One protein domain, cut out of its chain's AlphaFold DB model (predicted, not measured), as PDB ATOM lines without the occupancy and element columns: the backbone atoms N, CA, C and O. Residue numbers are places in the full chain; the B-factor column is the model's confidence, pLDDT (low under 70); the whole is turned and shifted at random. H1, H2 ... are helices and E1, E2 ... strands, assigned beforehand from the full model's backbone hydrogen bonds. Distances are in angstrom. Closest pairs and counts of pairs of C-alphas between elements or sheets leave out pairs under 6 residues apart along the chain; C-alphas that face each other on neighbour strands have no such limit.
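AT A GLANCE: This is residues 246 to 340 of the 342 residues of an uncharacterized protein of Chryseobacterium gleum (UniProt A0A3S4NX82). Two antiparallel sheets of four strands, in the orders E1 E2 E3 E4 and E5 E6 E7 E8, make a loose sandwich, only partly face to face, their strands crossed at 73 degrees. The end of E3 and the start of E4 reach out from the first sheet to the short helix H1 and a loop, of which residues 275 to 281 stick out. The printed part has 95 residues, mostly strand, with named elements E1 E2 E3 H1 E4 E5 E6 E7 E8 along the chain. It is only just loose, close to compact, with a radius of gyration of the C-alphas of 15.0 A and spans of 45 by 30 by 22 A.

HOW THE PARTS SIT: E1, residues 246 to 251, and E2, residues 254 to 259, form a hairpin, with N 249 and O 256 within hydrogen-bond range at 2.8 A. E2 and E3, residues 264 to 269, form another, with N 257 and O 265 at 2.8 A; E1 E2 E3 are a meander, each strand the antiparallel neighbour of the one before. H1, residues 271 to 274, is only just not on this strongly twisted sheet, with 4 pairs of C-alphas within 10 A; it is too short for an O i to N i+4 pair. E4, residues 285 to 292, is antiparallel to E3, with N 266 and O 289 at 2.9 A. E5, residues 302 to 307, E6, residues 313 to 319, E7, residues 324 to 329, and E8, residues 335 to 339, form a second meander of hairpins, with N 304 and O 316 at 2.9 A, N 317 and O 326 at 2.9 A, and N 327 and O 336 at 2.8 A. The closest C-alphas of E1 and E5, Ala 247 and Phe 303, are 6.5 A apart.

IN THESE COORDINATES: E1 begins at C-alpha 246, (-13.628, -5.683, -8.664), and E8 ends at C-alpha 339, (-34.327, -5.989, -17.215). E4 spans 18.6 A and E6 19.4 A from first to last C-alpha.

THE WHOLE: The C-alphas farthest apart, His 277 and Asn 339, are 45.1 A apart. The printed part has no cut and no long link. Residues 270 to 284 and 299 have pLDDT under 70.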
ATOM      1  N   ILE A 246     -12.513  -5.469  -7.725       89.69
ATOM      2  CA  ILE A 246     -13.628  -5.683  -8.664       89.69
ATOM      3  C   ILE A 246     -13.753  -4.465  -9.580       89.69
ATOM      4  O   ILE A 246     -13.883  -4.619 -10.790       89.69
ATOM      5  N   ALA A 247     -13.728  -3.264  -8.999       90.69
ATOM      6  CA  ALA A 247     -13.843  -2.006  -9.723       90.69
ATOM      7  C   ALA A 247     -13.192  -0.864  -8.936       90.69
ATOM      8  O   ALA A 247     -13.056  -0.935  -7.711       90.69
ATOM      9  N   GLU A 248     -12.826   0.190  -9.653       91.56
ATOM     10  CA  GLU A 248     -12.333   1.447  -9.102       91.56
ATOM     11  C   GLU A 248     -13.213   2.581  -9.615       91.56
ATOM     12  O   GLU A 248     -13.700   2.537 -10.746       91.56
ATOM     13  N   PHE A 249     -13.435   3.584  -8.773       92.12
ATOM     14  CA  PHE A 249     -14.297   4.712  -9.087       92.12
ATOM     15  C   PHE A 249     -13.590   6.015  -8.742       92.12
ATOM     16  O   PHE A 249     -12.989   6.134  -7.676       92.12
ATOM     17  N   LEU A 250     -13.727   6.998  -9.626       89.69
ATOM     18  CA  LEU A 250     -13.471   8.399  -9.330       89.69
ATOM     19  C   LEU A 250     -14.830   9.085  -9.215       89.69
ATOM     20  O   LEU A 250     -15.582   9.134 -10.190       89.69
ATOM     21  N   TYR A 251     -15.162   9.581  -8.029       85.38
ATOM     22  CA  TYR A 251     -16.436  10.246  -7.778       85.38
ATOM     23  C   TYR A 251     -16.204  11.476  -6.905       85.38
ATOM     24  O   TYR A 251     -15.594  11.371  -5.849       85.38
ATOM     25  N   GLU A 252     -16.657  12.644  -7.369       85.25
ATOM     26  CA  GLU A 252     -16.471  13.934  -6.676       85.25
ATOM     27  C   GLU A 252     -15.003  14.242  -6.303       85.25
ATOM     28  O   GLU A 252     -14.728  14.881  -5.295       85.25
ATOM     29  N   GLY A 253     -14.046  13.790  -7.123       82.31
ATOM     30  CA  GLY A 253     -12.611  13.996  -6.884       82.31
ATOM     31  C   GLY A 253     -11.980  13.015  -5.891       82.31
ATOM     32  O   GLY A 253     -10.775  13.077  -5.664       82.31
ATOM     33  N   GLU A 254     -12.757  12.082  -5.342       87.75
ATOM     34  CA  GLU A 254     -12.277  11.049  -4.428       87.75
ATOM     35  C   GLU A 254     -12.199   9.682  -5.118       87.75
ATOM     36  O   GLU A 254     -12.999   9.354  -6.002       87.75
ATOM     37  N   PHE A 255     -11.231   8.869  -4.691       90.44
ATOM     38  CA  PHE A 255     -11.014   7.530  -5.227       90.44
ATOM     39  C   PHE A 255     -11.648   6.473  -4.331       90.44
ATOM     40  O   PHE A 255     -11.427   6.429  -3.118       90.44
ATOM     41  N   PHE A 256     -12.386   5.564  -4.959       92.81
ATOM     42  CA  PHE A 256     -13.042   4.454  -4.289       92.81
ATOM     43  C   PHE A 256     -12.664   3.128  -4.937       92.81
ATOM     44  O   PHE A 256     -12.524   3.026  -6.154       92.81
ATOM     45  N   ILE A 257     -12.536   2.086  -4.120       92.25
ATOM     46  CA  ILE A 257     -12.222   0.730  -4.562       92.25
ATOM     47  C   ILE A 257     -13.315  -0.210  -4.073       92.25
ATOM     48  O   ILE A 257     -13.559  -0.336  -2.872       92.25
ATOM     49  N   LEU A 258     -13.925  -0.936  -5.006       92.31
ATOM     50  CA  LEU A 258     -14.738  -2.104  -4.703       92.31
ATOM     51  C   LEU A 258     -13.829  -3.332  -4.678       92.31
ATOM     52  O   LEU A 258     -13.340  -3.773  -5.717       92.31
ATOM     53  N   SER A 259     -13.568  -3.886  -3.497       90.81
ATOM     54  CA  SER A 259     -12.636  -5.010  -3.348       90.81
ATOM     55  C   SER A 259     -13.295  -6.362  -3.641       90.81
ATOM     56  O   SER A 259     -14.503  -6.542  -3.469       90.81
ATOM     57  N   SER A 260     -12.492  -7.371  -3.991       87.12
ATOM     58  CA  SER A 260     -12.978  -8.758  -4.130       87.12
ATOM     59  C   SER A 260     -13.516  -9.353  -2.821       87.12
ATOM     60  O   SER A 260     -14.286 -10.312  -2.845       87.12
ATOM     61  N   LYS A 261     -13.182  -8.743  -1.673       85.75
ATOM     62  CA  LYS A 261     -13.751  -9.056  -0.353       85.75
ATOM     63  C   LYS A 261     -15.146  -8.455  -0.132       85.75
ATOM     64  O   LYS A 261     -15.673  -8.577   0.972       85.75
ATOM     65  N   LYS A 262     -15.748  -7.842  -1.160       87.75
ATOM     66  CA  LYS A 262     -17.065  -7.189  -1.112       87.75
ATOM     67  C   LYS A 262     -17.107  -6.041  -0.097       87.75
ATOM     68  O   LYS A 262     -18.015  -5.954   0.727       87.75
ATOM     69  N   GLN A 263     -16.087  -5.190  -0.150       90.88
ATOM     70  CA  GLN A 263     -15.989  -3.966   0.644       90.88
ATOM     71  C   GLN A 263     -15.905  -2.767  -0.294       90.88
ATOM     72  O   GLN A 263     -15.231  -2.859  -1.325       90.88
ATOM     73  N   LEU A 264     -16.549  -1.662   0.079       92.06
ATOM     74  CA  LEU A 264     -16.317  -0.367  -0.547       92.06
ATOM     75  C   LEU A 264     -15.309   0.388   0.312       92.06
ATOM     76  O   LEU A 264     -15.530   0.606   1.505       92.06
ATOM     77  N   LEU A 265     -14.199   0.751  -0.312       91.62
ATOM     78  CA  LEU A 265     -13.080   1.417   0.326       91.62
ATOM     79  C   LEU A 265     -12.907   2.810  -0.266       91.62
ATOM     80  O   LEU A 265     -13.023   2.961  -1.480       91.62
ATOM     81  N   LYS A 266     -12.572   3.794   0.562       91.19
ATOM     82  CA  LYS A 266     -12.066   5.098   0.116       91.19
ATOM     83  C   LYS A 266     -10.546   5.070   0.163       91.19
ATOM     84  O   LYS A 266      -9.983   4.525   1.108       91.19
ATOM     85  N   THR A 267      -9.873   5.608  -0.845       88.88
ATOM     86  CA  THR A 267      -8.408   5.649  -0.894       88.88
ATOM     87  C   THR A 267      -7.900   7.042  -1.226       88.88
ATOM     88  O   THR A 267      -8.608   7.857  -1.815       88.88
ATOM     89  N   TYR A 268      -6.656   7.291  -0.833       83.94
ATOM     90  CA  TYR A 268      -5.956   8.548  -1.036       83.94
ATOM     91  C   TYR A 268      -4.761   8.282  -1.942       83.94
ATOM     92  O   TYR A 268      -3.966   7.371  -1.676       83.94
ATOM     93  N   LEU A 269      -4.664   9.037  -3.032       73.06
ATOM     94  CA  LEU A 269      -3.529   8.941  -3.936       73.06
ATOM     95  C   LEU A 269      -2.295   9.565  -3.300       73.06
ATOM     96  O   LEU A 269      -2.406  10.558  -2.586       73.06
ATOM     97  N   SER A 270      -1.134   8.979  -3.580       65.81
ATOM     98  CA  SER A 270       0.141   9.576  -3.199       65.81
ATOM     99  C   SER A 270       0.518  10.755  -4.072       65.81
ATOM    100  O   SER A 270       0.243  10.714  -5.267       65.81
ATOM    101  N   ASP A 271       1.243  11.729  -3.515       60.41
ATOM    102  CA  ASP A 271       1.792  12.878  -4.258       60.41
ATOM    103  C   ASP A 271       2.587  12.447  -5.512       60.41
ATOM    104  O   ASP A 271       2.578  13.127  -6.536       60.41
ATOM    105  N   ASN A 272       3.163  11.239  -5.486       53.94
ATOM    106  CA  ASN A 272       3.851  10.599  -6.614       53.94
ATOM    107  C   ASN A 272       2.926  10.170  -7.776       53.94
ATOM    108  O   ASN A 272       3.402   9.616  -8.763       53.94
ATOM    109  N   TYR A 273       1.609  10.388  -7.693       48.88
ATOM    110  CA  TYR A 273       0.653  10.000  -8.737       48.88
ATOM    111  C   TYR A 273       0.847  10.770 -10.050       48.88
ATOM    112  O   TYR A 273       0.472  10.260 -11.103       48.88
ATOM    113  N   TYR A 274       1.437  11.968 -10.012       50.06
ATOM    114  CA  TYR A 274       1.680  12.791 -11.203       50.06
ATOM    115  C   TYR A 274       3.049  12.555 -11.858       50.06
ATOM    116  O   TYR A 274       3.308  13.113 -12.926       50.06
ATOM    117  N   ASP A 275       3.909  11.715 -11.272       52.03
ATOM    118  CA  ASP A 275       5.216  11.394 -11.841       52.03
ATOM    119  C   ASP A 275       5.151  10.116 -12.691       52.03
ATOM    120  O   ASP A 275       5.062   8.987 -12.198       52.03
ATOM    121  N   ARG A 276       5.212  10.304 -14.013       49.91
ATOM    122  CA  ARG A 276       5.105   9.232 -15.010       49.91
ATOM    123  C   ARG A 276       6.260   8.226 -14.943       49.91
ATOM    124  O   ARG A 276       6.110   7.122 -15.460       49.91
ATOM    125  N   HIS A 277       7.371   8.578 -14.295       52.41
ATOM    126  CA  HIS A 277       8.536   7.710 -14.114       52.41
ATOM    127  C   HIS A 277       8.465   6.841 -12.844       52.41
ATOM    128  O   HIS A 277       9.326   5.989 -12.642       52.41
ATOM    129  N   SER A 278       7.432   7.012 -12.005       48.00
ATOM    130  CA  SER A 278       7.331   6.389 -10.676       48.00
ATOM    131  C   SER A 278       6.318   5.230 -10.577       48.00
ATOM    132  O   SER A 278       6.200   4.614  -9.510       48.00
ATOM    133  N   TYR A 279       5.577   4.917 -11.648       44.62
ATOM    134  CA  TYR A 279       4.451   3.969 -11.597       44.62
ATOM    135  C   TYR A 279       4.850   2.504 -11.362       44.62
ATOM    136  O   TYR A 279       4.070   1.763 -10.766       44.62
ATOM    137  N   ASP A 280       6.052   2.095 -11.773       45.38
ATOM    138  CA  ASP A 280       6.460   0.684 -11.706       45.38
ATOM    139  C   ASP A 280       7.035   0.270 -10.339       45.38
ATOM    140  O   ASP A 280       7.138  -0.924 -10.056       45.38
ATOM    141  N   TYR A 281       7.387   1.229  -9.470       41.94
ATOM    142  CA  TYR A 281       8.151   0.943  -8.245       41.94
ATOM    143  C   TYR A 281       7.438   1.302  -6.931       41.94
ATOM    144  O   TYR A 281       7.710   0.684  -5.900       41.94
ATOM    145  N   TYR A 282       6.489   2.247  -6.937       52.34
ATOM    146  CA  TYR A 282       5.848   2.742  -5.710       52.34
ATOM    147  C   TYR A 282       4.331   2.534  -5.703       52.34
ATOM    148  O   TYR A 282       3.639   2.722  -6.702       52.34
ATOM    149  N   LYS A 283       3.780   2.159  -4.539       57.97
ATOM    150  CA  LYS A 283       2.327   2.054  -4.351       57.97
ATOM    151  C   LYS A 283       1.707   3.448  -4.440       57.97
ATOM    152  O   LYS A 283       1.899   4.260  -3.547       57.97
ATOM    153  N   THR A 284       0.888   3.674  -5.463       63.84
ATOM    154  CA  THR A 284       0.170   4.940  -5.719       63.84
ATOM    155  C   THR A 284      -0.920   5.283  -4.695       63.84
ATOM    156  O   THR A 284      -1.564   6.320  -4.809       63.84
ATOM    157  N   HIS A 285      -1.161   4.408  -3.714       70.69
ATOM    158  CA  HIS A 285      -2.225   4.530  -2.722       70.69
ATOM    159  C   HIS A 285      -1.602   4.623  -1.325       70.69
ATOM    160  O   HIS A 285      -0.901   3.698  -0.909       70.69
ATOM    161  N   HIS A 286      -1.917   5.676  -0.569       73.88
ATOM    162  CA  HIS A 286      -1.481   5.832   0.827       73.88
ATOM    163  C   HIS A 286      -2.144   4.839   1.793       73.88
ATOM    164  O   HIS A 286      -1.687   4.654   2.918       73.88
ATOM    165  N   GLY A 287      -3.216   4.183   1.350       82.69
ATOM    166  CA  GLY A 287      -4.014   3.254   2.138       82.69
ATOM    167  C   GLY A 287      -5.505   3.465   1.893       82.69
ATOM    168  O   GLY A 287      -5.906   4.254   1.031       82.69
ATOM    169  N   CYS A 288      -6.328   2.716   2.618       87.19
ATOM    170  CA  CYS A 288      -7.766   2.660   2.430       87.19
ATOM    171  C   CYS A 288      -8.532   2.765   3.750       87.19
ATOM    172  O   CYS A 288      -8.230   2.060   4.711       87.19
ATOM    173  N   GLU A 289      -9.591   3.561   3.747       89.50
ATOM    174  CA  GLU A 289     -10.648   3.526   4.756       89.50
ATOM    175  C   GLU A 289     -11.737   2.551   4.312       89.50
ATOM    176  O   GLU A 289     -12.127   2.532   3.142       89.50
ATOM    177  N   VAL A 290     -12.247   1.737   5.236       88.50
ATOM    178  CA  VAL A 290     -13.373   0.836   4.963       88.50
ATOM    179  C   VAL A 290     -14.673   1.595   5.214       88.50
ATOM    180  O   VAL A 290     -14.997   1.875   6.363       88.50
ATOM    181  N   LEU A 291     -15.420   1.909   4.150       88.88
ATOM    182  CA  LEU A 291     -16.711   2.598   4.262       88.88
ATOM    183  C   LEU A 291     -17.863   1.616   4.484       88.88
ATOM    184  O   LEU A 291     -18.718   1.832   5.335       88.88
ATOM    185  N   PHE A 292     -17.873   0.521   3.720       88.19
ATOM    186  CA  PHE A 292     -18.894  -0.523   3.810       88.19
ATOM    187  C   PHE A 292     -18.251  -1.901   3.690       88.19
ATOM    188  O   PHE A 292     -17.338  -2.106   2.885       88.19
ATOM    189  N   ASP A 293     -18.762  -2.865   4.451       85.75
ATOM    190  CA  ASP A 293     -18.364  -4.265   4.387       85.75
ATOM    191  C   ASP A 293     -19.552  -5.171   4.030       85.75
ATOM    192  O   ASP A 293     -20.700  -4.738   3.966       85.75
ATOM    193  N   LYS A 294     -19.256  -6.443   3.726       83.06
ATOM    194  CA  LYS A 294     -20.265  -7.488   3.464       83.06
ATOM    195  C   LYS A 294     -21.291  -7.094   2.378       83.06
ATOM    196  O   LYS A 294     -22.428  -7.557   2.404       83.06
ATOM    197  N   ILE A 295     -20.877  -6.305   1.382       86.81
ATOM    198  CA  ILE A 295     -21.751  -5.815   0.306       86.81
ATOM    199  C   ILE A 295     -22.281  -6.999  -0.514       86.81
ATOM    200  O   ILE A 295     -21.514  -7.801  -1.049       86.81
ATOM    201  N   SER A 296     -23.599  -7.120  -0.660       84.62
ATOM    202  CA  SER A 296     -24.210  -8.250  -1.368       84.62
ATOM    203  C   SER A 296     -24.223  -8.042  -2.886       84.62
ATOM    204  O   SER A 296     -25.221  -7.637  -3.473       84.62
ATOM    205  N   ILE A 297     -23.087  -8.313  -3.532       81.81
ATOM    206  CA  ILE A 297     -22.922  -8.193  -4.991       81.81
ATOM    207  C   ILE A 297     -22.386  -9.470  -5.636       81.81
ATOM    208  O   ILE A 297     -21.695 -10.284  -5.001       81.81
ATOM    209  N   LYS A 298     -22.686  -9.626  -6.929       79.94
ATOM    210  CA  LYS A 298     -22.076 -10.637  -7.803       79.94
ATOM    211  C   LYS A 298     -20.797 -10.060  -8.405       79.94
ATOM    212  O   LYS A 298     -20.842  -8.920  -8.835       79.94
ATOM    213  N   PRO A 299     -19.689 -10.806  -8.512       69.88
ATOM    214  CA  PRO A 299     -18.392 -10.242  -8.907       69.88
ATOM    215  C   PRO A 299     -18.250  -9.911 -10.403       69.88
ATOM    216  O   PRO A 299     -17.292  -9.248 -10.777       69.88
ATOM    217  N   ARG A 300     -19.158 -10.379 -11.273       80.31
ATOM    218  CA  ARG A 300     -19.085 -10.174 -12.731       80.31
ATOM    219  C   ARG A 300     -20.028  -9.070 -13.195       80.31
ATOM    220  O   ARG A 300     -21.199  -9.082 -12.828       80.31
ATOM    221  N   GLY A 301     -19.542  -8.175 -14.046       86.06
ATOM    222  CA  GLY A 301     -20.318  -7.084 -14.638       86.06
ATOM    223  C   GLY A 301     -19.538  -5.775 -14.652       86.06
ATOM    224  O   GLY A 301     -18.409  -5.716 -14.168       86.06
ATOM    225  N   GLN A 302     -20.143  -4.731 -15.209       91.06
ATOM    226  CA  GLN A 302     -19.654  -3.360 -15.067       91.06
ATOM    227  C   GLN A 302     -20.280  -2.715 -13.840       91.06
ATOM    228  O   GLN A 302     -21.469  -2.900 -13.595       91.06
ATOM    229  N   PHE A 303     -19.491  -1.946 -13.097       94.25
ATOM    230  CA  PHE A 303     -19.946  -1.249 -11.902       94.25
ATOM    231  C   PHE A 303     -19.825   0.256 -12.079       94.25
ATOM    232  O   PHE A 303     -18.867   0.739 -12.678       94.25
ATOM    233  N   ALA A 304     -20.769   0.986 -11.497       93.56
ATOM    234  CA  ALA A 304     -20.707   2.430 -11.346       93.56
ATOM    235  C   ALA A 304     -21.142   2.814  -9.931       93.56
ATOM    236  O   ALA A 304     -22.031   2.182  -9.355       93.56
ATOM    237  N   LEU A 305     -20.521   3.856  -9.386       95.19
ATOM    238  CA  LEU A 305     -20.812   4.388  -8.060       95.19
ATOM    239  C   LEU A 305     -21.366   5.808  -8.190       95.19
ATOM    240  O   LEU A 305     -20.823   6.619  -8.936       95.19
ATOM    241  N   ALA A 306     -22.434   6.107  -7.457       93.12
ATOM    242  CA  ALA A 306     -22.995   7.451  -7.350       93.12
ATOM    243  C   ALA A 306     -23.564   7.684  -5.947       93.12
ATOM    244  O   ALA A 306     -23.771   6.727  -5.202       93.12
ATOM    245  N   LYS A 307     -23.873   8.932  -5.593       92.38
ATOM    246  CA  LYS A 307     -24.698   9.252  -4.424       92.38
ATOM    247  C   LYS A 307     -26.102   9.681  -4.849       92.38
ATOM    248  O   LYS A 307     -26.280  10.326  -5.882       92.38
ATOM    249  N   ASN A 308     -27.116   9.315  -4.066       91.44
ATOM    250  CA  ASN A 308     -28.481   9.817  -4.254       91.44
ATOM    251  C   ASN A 308     -28.671  11.195  -3.575       91.44
ATOM    252  O   ASN A 308     -27.761  11.729  -2.947       91.44
ATOM    253  N   ARG A 309     -29.884  11.767  -3.647       89.50
ATOM    254  CA  ARG A 309     -30.206  13.068  -3.012       89.50
ATOM    255  C   ARG A 309     -30.008  13.094  -1.490       89.50
ATOM    256  O   ARG A 309     -29.806  14.163  -0.934       89.50
ATOM    257  N   GLN A 310     -30.067  11.938  -0.834       90.88
ATOM    258  CA  GLN A 310     -29.835  11.778   0.605       90.88
ATOM    259  C   GLN A 310     -28.355  11.519   0.933       90.88
ATOM    260  O   GLN A 310     -28.043  11.163   2.062       90.88
ATOM    261  N   GLN A 311     -27.444  11.672  -0.037       90.62
ATOM    262  CA  GLN A 311     -26.014  11.368   0.098       90.62
ATOM    263  C   GLN A 311     -25.707   9.883   0.369       90.62
ATOM    264  O   GLN A 311     -24.603   9.539   0.786       90.62
ATOM    265  N   HIS A 312     -26.652   8.980   0.087       93.31
ATOM    266  CA  HIS A 312     -26.421   7.540   0.178       93.31
ATOM    267  C   HIS A 312     -25.679   7.026  -1.049       93.31
ATOM    268  O   HIS A 312     -26.039   7.372  -2.177       93.31
ATOM    269  N   PHE A 313     -24.698   6.152  -0.835       93.31
ATOM    270  CA  PHE A 313     -23.970   5.499  -1.914       93.31
ATOM    271  C   PHE A 313     -24.857   4.470  -2.615       93.31
ATOM    272  O   PHE A 313     -25.381   3.541  -2.000       93.31
ATOM    273  N   ILE A 314     -24.987   4.622  -3.928       94.56
ATOM    274  CA  ILE A 314     -25.695   3.719  -4.825       94.56
ATOM    275  C   ILE A 314     -24.667   3.034  -5.716       94.56
ATOM    276  O   ILE A 314     -23.969   3.682  -6.499       94.56
ATOM    277  N   LEU A 315     -24.600   1.713  -5.603       93.56
ATOM    278  CA  LEU A 315     -23.797   0.872  -6.472       93.56
ATOM    279  C   LEU A 315     -24.687   0.306  -7.579       93.56
ATOM    280  O   LEU A 315     -25.603  -0.478  -7.324       93.56
ATOM    281  N   CYS A 316     -24.408   0.707  -8.811       92.69
ATOM    282  CA  CYS A 316     -25.067   0.200 -10.005       92.69
ATOM    283  C   CYS A 316     -24.209  -0.899 -10.633       92.69
ATOM    284  O   CYS A 316     -22.999  -0.728 -10.777       92.69
ATOM    285  N   GLN A 317     -24.831  -1.999 -11.046       93.19
ATOM    286  CA  GLN A 317     -24.161  -3.094 -11.736       93.19
ATOM    287  C   GLN A 317     -24.898  -3.446 -13.026       93.19
ATOM    288  O   GLN A 317     -26.089  -3.743 -13.008       93.19
ATOM    289  N   TYR A 318     -24.167  -3.489 -14.136       92.19
ATOM    290  CA  TYR A 318     -24.651  -4.019 -15.403       92.19
ATOM    291  C   TYR A 318     -24.137  -5.447 -15.623       92.19
ATOM    292  O   TYR A 318     -22.928  -5.691 -15.684       92.19
ATOM    293  N   GLN A 319     -25.063  -6.404 -15.722       87.19
ATOM    294  CA  GLN A 319     -24.786  -7.825 -15.953       87.19
ATOM    295  C   GLN A 319     -25.022  -8.163 -17.432       87.19
ATOM    296  O   GLN A 319     -26.166  -8.364 -17.839       87.19
ATOM    297  N   TYR A 320     -23.946  -8.264 -18.221       84.12
ATOM    298  CA  TYR A 320     -24.011  -8.499 -19.672       84.12
ATOM    299  C   TYR A 320     -24.819  -9.740 -20.059       84.12
ATOM    300  O   TYR A 320     -25.720  -9.650 -20.888       84.12
ATOM    301  N   ASP A 321     -24.543 -10.873 -19.405       82.81
ATOM    302  CA  ASP A 321     -25.147 -12.175 -19.726       82.81
ATOM    303  C   ASP A 321     -26.674 -12.162 -19.589       82.81
ATOM    304  O   ASP A 321     -27.383 -12.887 -20.282       82.81
ATOM    305  N   LYS A 322     -27.181 -11.333 -18.673       82.50
ATOM    306  CA  LYS A 322     -28.604 -11.242 -18.339       82.50
ATOM    307  C   LYS A 322     -29.266  -9.974 -18.867       82.50
ATOM    308  O   LYS A 322     -30.462  -9.815 -18.659       82.50
ATOM    309  N   ARG A 323     -28.491  -9.071 -19.489       85.38
ATOM    310  CA  ARG A 323     -28.919  -7.720 -19.894       85.38
ATOM    311  C   ARG A 323     -29.716  -7.013 -18.788       85.38
ATOM    312  O   ARG A 323     -30.773  -6.440 -19.026       85.38
ATOM    313  N   LEU A 324     -29.204  -7.086 -17.562       88.00
ATOM    314  CA  LEU A 324     -29.883  -6.602 -16.362       88.00
ATOM    315  C   LEU A 324     -29.057  -5.504 -15.695       88.00
ATOM    316  O   LEU A 324     -27.842  -5.651 -15.542       88.00
ATOM    317  N   ILE A 325     -29.723  -4.429 -15.279       90.31
ATOM    318  CA  ILE A 325     -29.154  -3.397 -14.409       90.31
ATOM    319  C   ILE A 325     -29.684  -3.625 -13.003       90.31
ATOM    320  O   ILE A 325     -30.894  -3.647 -12.797       90.31
ATOM    321  N   SER A 326     -28.792  -3.755 -12.028       89.31
ATOM    322  CA  SER A 326     -29.156  -3.734 -10.616       89.31
ATOM    323  C   SER A 326     -28.634  -2.479  -9.931       89.31
ATOM    324  O   SER A 326     -27.585  -1.943 -10.296       89.31
ATOM    325  N   LYS A 327     -29.384  -1.992  -8.942       91.50
ATOM    326  CA  LYS A 327     -29.014  -0.863  -8.085       91.50
ATOM    327  C   LYS A 327     -29.105  -1.312  -6.637       91.50
ATOM    328  O   LYS A 327     -30.150  -1.803  -6.212       91.50
ATOM    329  N   LEU A 328     -28.021  -1.125  -5.898       91.31
ATOM    330  CA  LEU A 328     -27.934  -1.406  -4.471       91.31
ATOM    331  C   LEU A 328     -27.623  -0.111  -3.726       91.31
ATOM    332  O   LEU A 328     -26.586   0.508  -3.966       91.31
ATOM    333  N   ASN A 329     -28.496   0.284  -2.806       90.50
ATOM    334  CA  ASN A 329     -28.200   1.339  -1.849       90.50
ATOM    335  C   ASN A 329     -27.357   0.752  -0.709       90.50
ATOM    336  O   ASN A 329     -27.831  -0.098   0.042       90.50
ATOM    337  N   LEU A 330     -26.103   1.183  -0.581       88.94
ATOM    338  CA  LEU A 330     -25.165   0.639   0.406       88.94
ATOM    339  C   LEU A 330     -25.499   1.069   1.839       88.94
ATOM    340  O   LEU A 330     -25.153   0.361   2.780       88.94
ATOM    341  N   ASN A 331     -26.189   2.199   2.007       90.25
ATOM    342  CA  ASN A 331     -26.587   2.713   3.314       90.25
ATOM    343  C   ASN A 331     -27.836   2.006   3.857       90.25
ATOM    344  O   ASN A 331     -27.906   1.742   5.052       90.25
ATOM    345  N   THR A 332     -28.821   1.711   3.002       87.94
ATOM    346  CA  THR A 332     -30.103   1.108   3.430       87.94
ATOM    347  C   THR A 332     -30.206  -0.389   3.143       87.94
ATOM    348  O   THR A 332     -31.078  -1.057   3.691       87.94
ATOM    349  N   GLY A 333     -29.349  -0.926   2.271       84.94
ATOM    350  CA  GLY A 333     -29.440  -2.299   1.768       84.94
ATOM    351  C   GLY A 333     -30.535  -2.512   0.717       84.94
ATOM    352  O   GLY A 333     -30.728  -3.641   0.268       84.94
ATOM    353  N   GLU A 334     -31.250  -1.459   0.311       86.19
ATOM    354  CA  GLU A 334     -32.325  -1.546  -0.679       86.19
ATOM    355  C   GLU A 334     -31.781  -1.958  -2.052       86.19
ATOM    356  O   GLU A 334     -30.817  -1.377  -2.560       86.19
ATOM    357  N   TYR A 335     -32.422  -2.957  -2.658       88.00
ATOM    358  CA  TYR A 335     -32.009  -3.558  -3.919       88.00
ATOM    359  C   TYR A 335     -33.130  -3.484  -4.954       88.00
ATOM    360  O   TYR A 335     -34.274  -3.826  -4.665       88.00
ATOM    361  N   SER A 336     -32.790  -3.085  -6.177       87.69
ATOM    362  CA  SER A 336     -33.706  -3.103  -7.320       87.69
ATOM    363  C   SER A 336     -33.016  -3.646  -8.567       87.69
ATOM    364  O   SER A 336     -31.813  -3.460  -8.756       87.69
ATOM    365  N   GLU A 337     -33.783  -4.314  -9.428       89.12
ATOM    366  CA  GLU A 337     -33.331  -4.821 -10.724       89.12
ATOM    367  C   GLU A 337     -34.246  -4.317 -11.837       89.12
ATOM    368  O   GLU A 337     -35.463  -4.244 -11.678       89.12
ATOM    369  N   GLN A 338     -33.653  -4.005 -12.985       87.75
ATOM    370  CA  GLN A 338     -34.348  -3.649 -14.210       87.75
ATOM    371  C   GLN A 338     -33.792  -4.495 -15.355       87.75
ATOM    372  O   GLN A 338     -32.591  -4.471 -15.640       87.75
ATOM    373  N   ASN A 339     -34.672  -5.244 -16.014       85.12
ATOM    374  CA  ASN A 339     -34.327  -5.989 -17.215       85.12
ATOM    375  C   ASN A 339     -34.367  -5.051 -18.434       85.12
ATOM    376  O   ASN A 339     -35.343  -4.326 -18.608       85.12
ATOM    377  N   LEU A 340     -33.312  -5.045 -19.253       80.12
ATOM    378  CA  LEU A 340     -33.211  -4.208 -20.455       80.12
ATOM    379  C   LEU A 340     -33.760  -4.882 -21.721       80.12
ATOM    380  O   LEU A 340     -33.778  -4.254 -22.774       80.12
TER     381      LEU A 340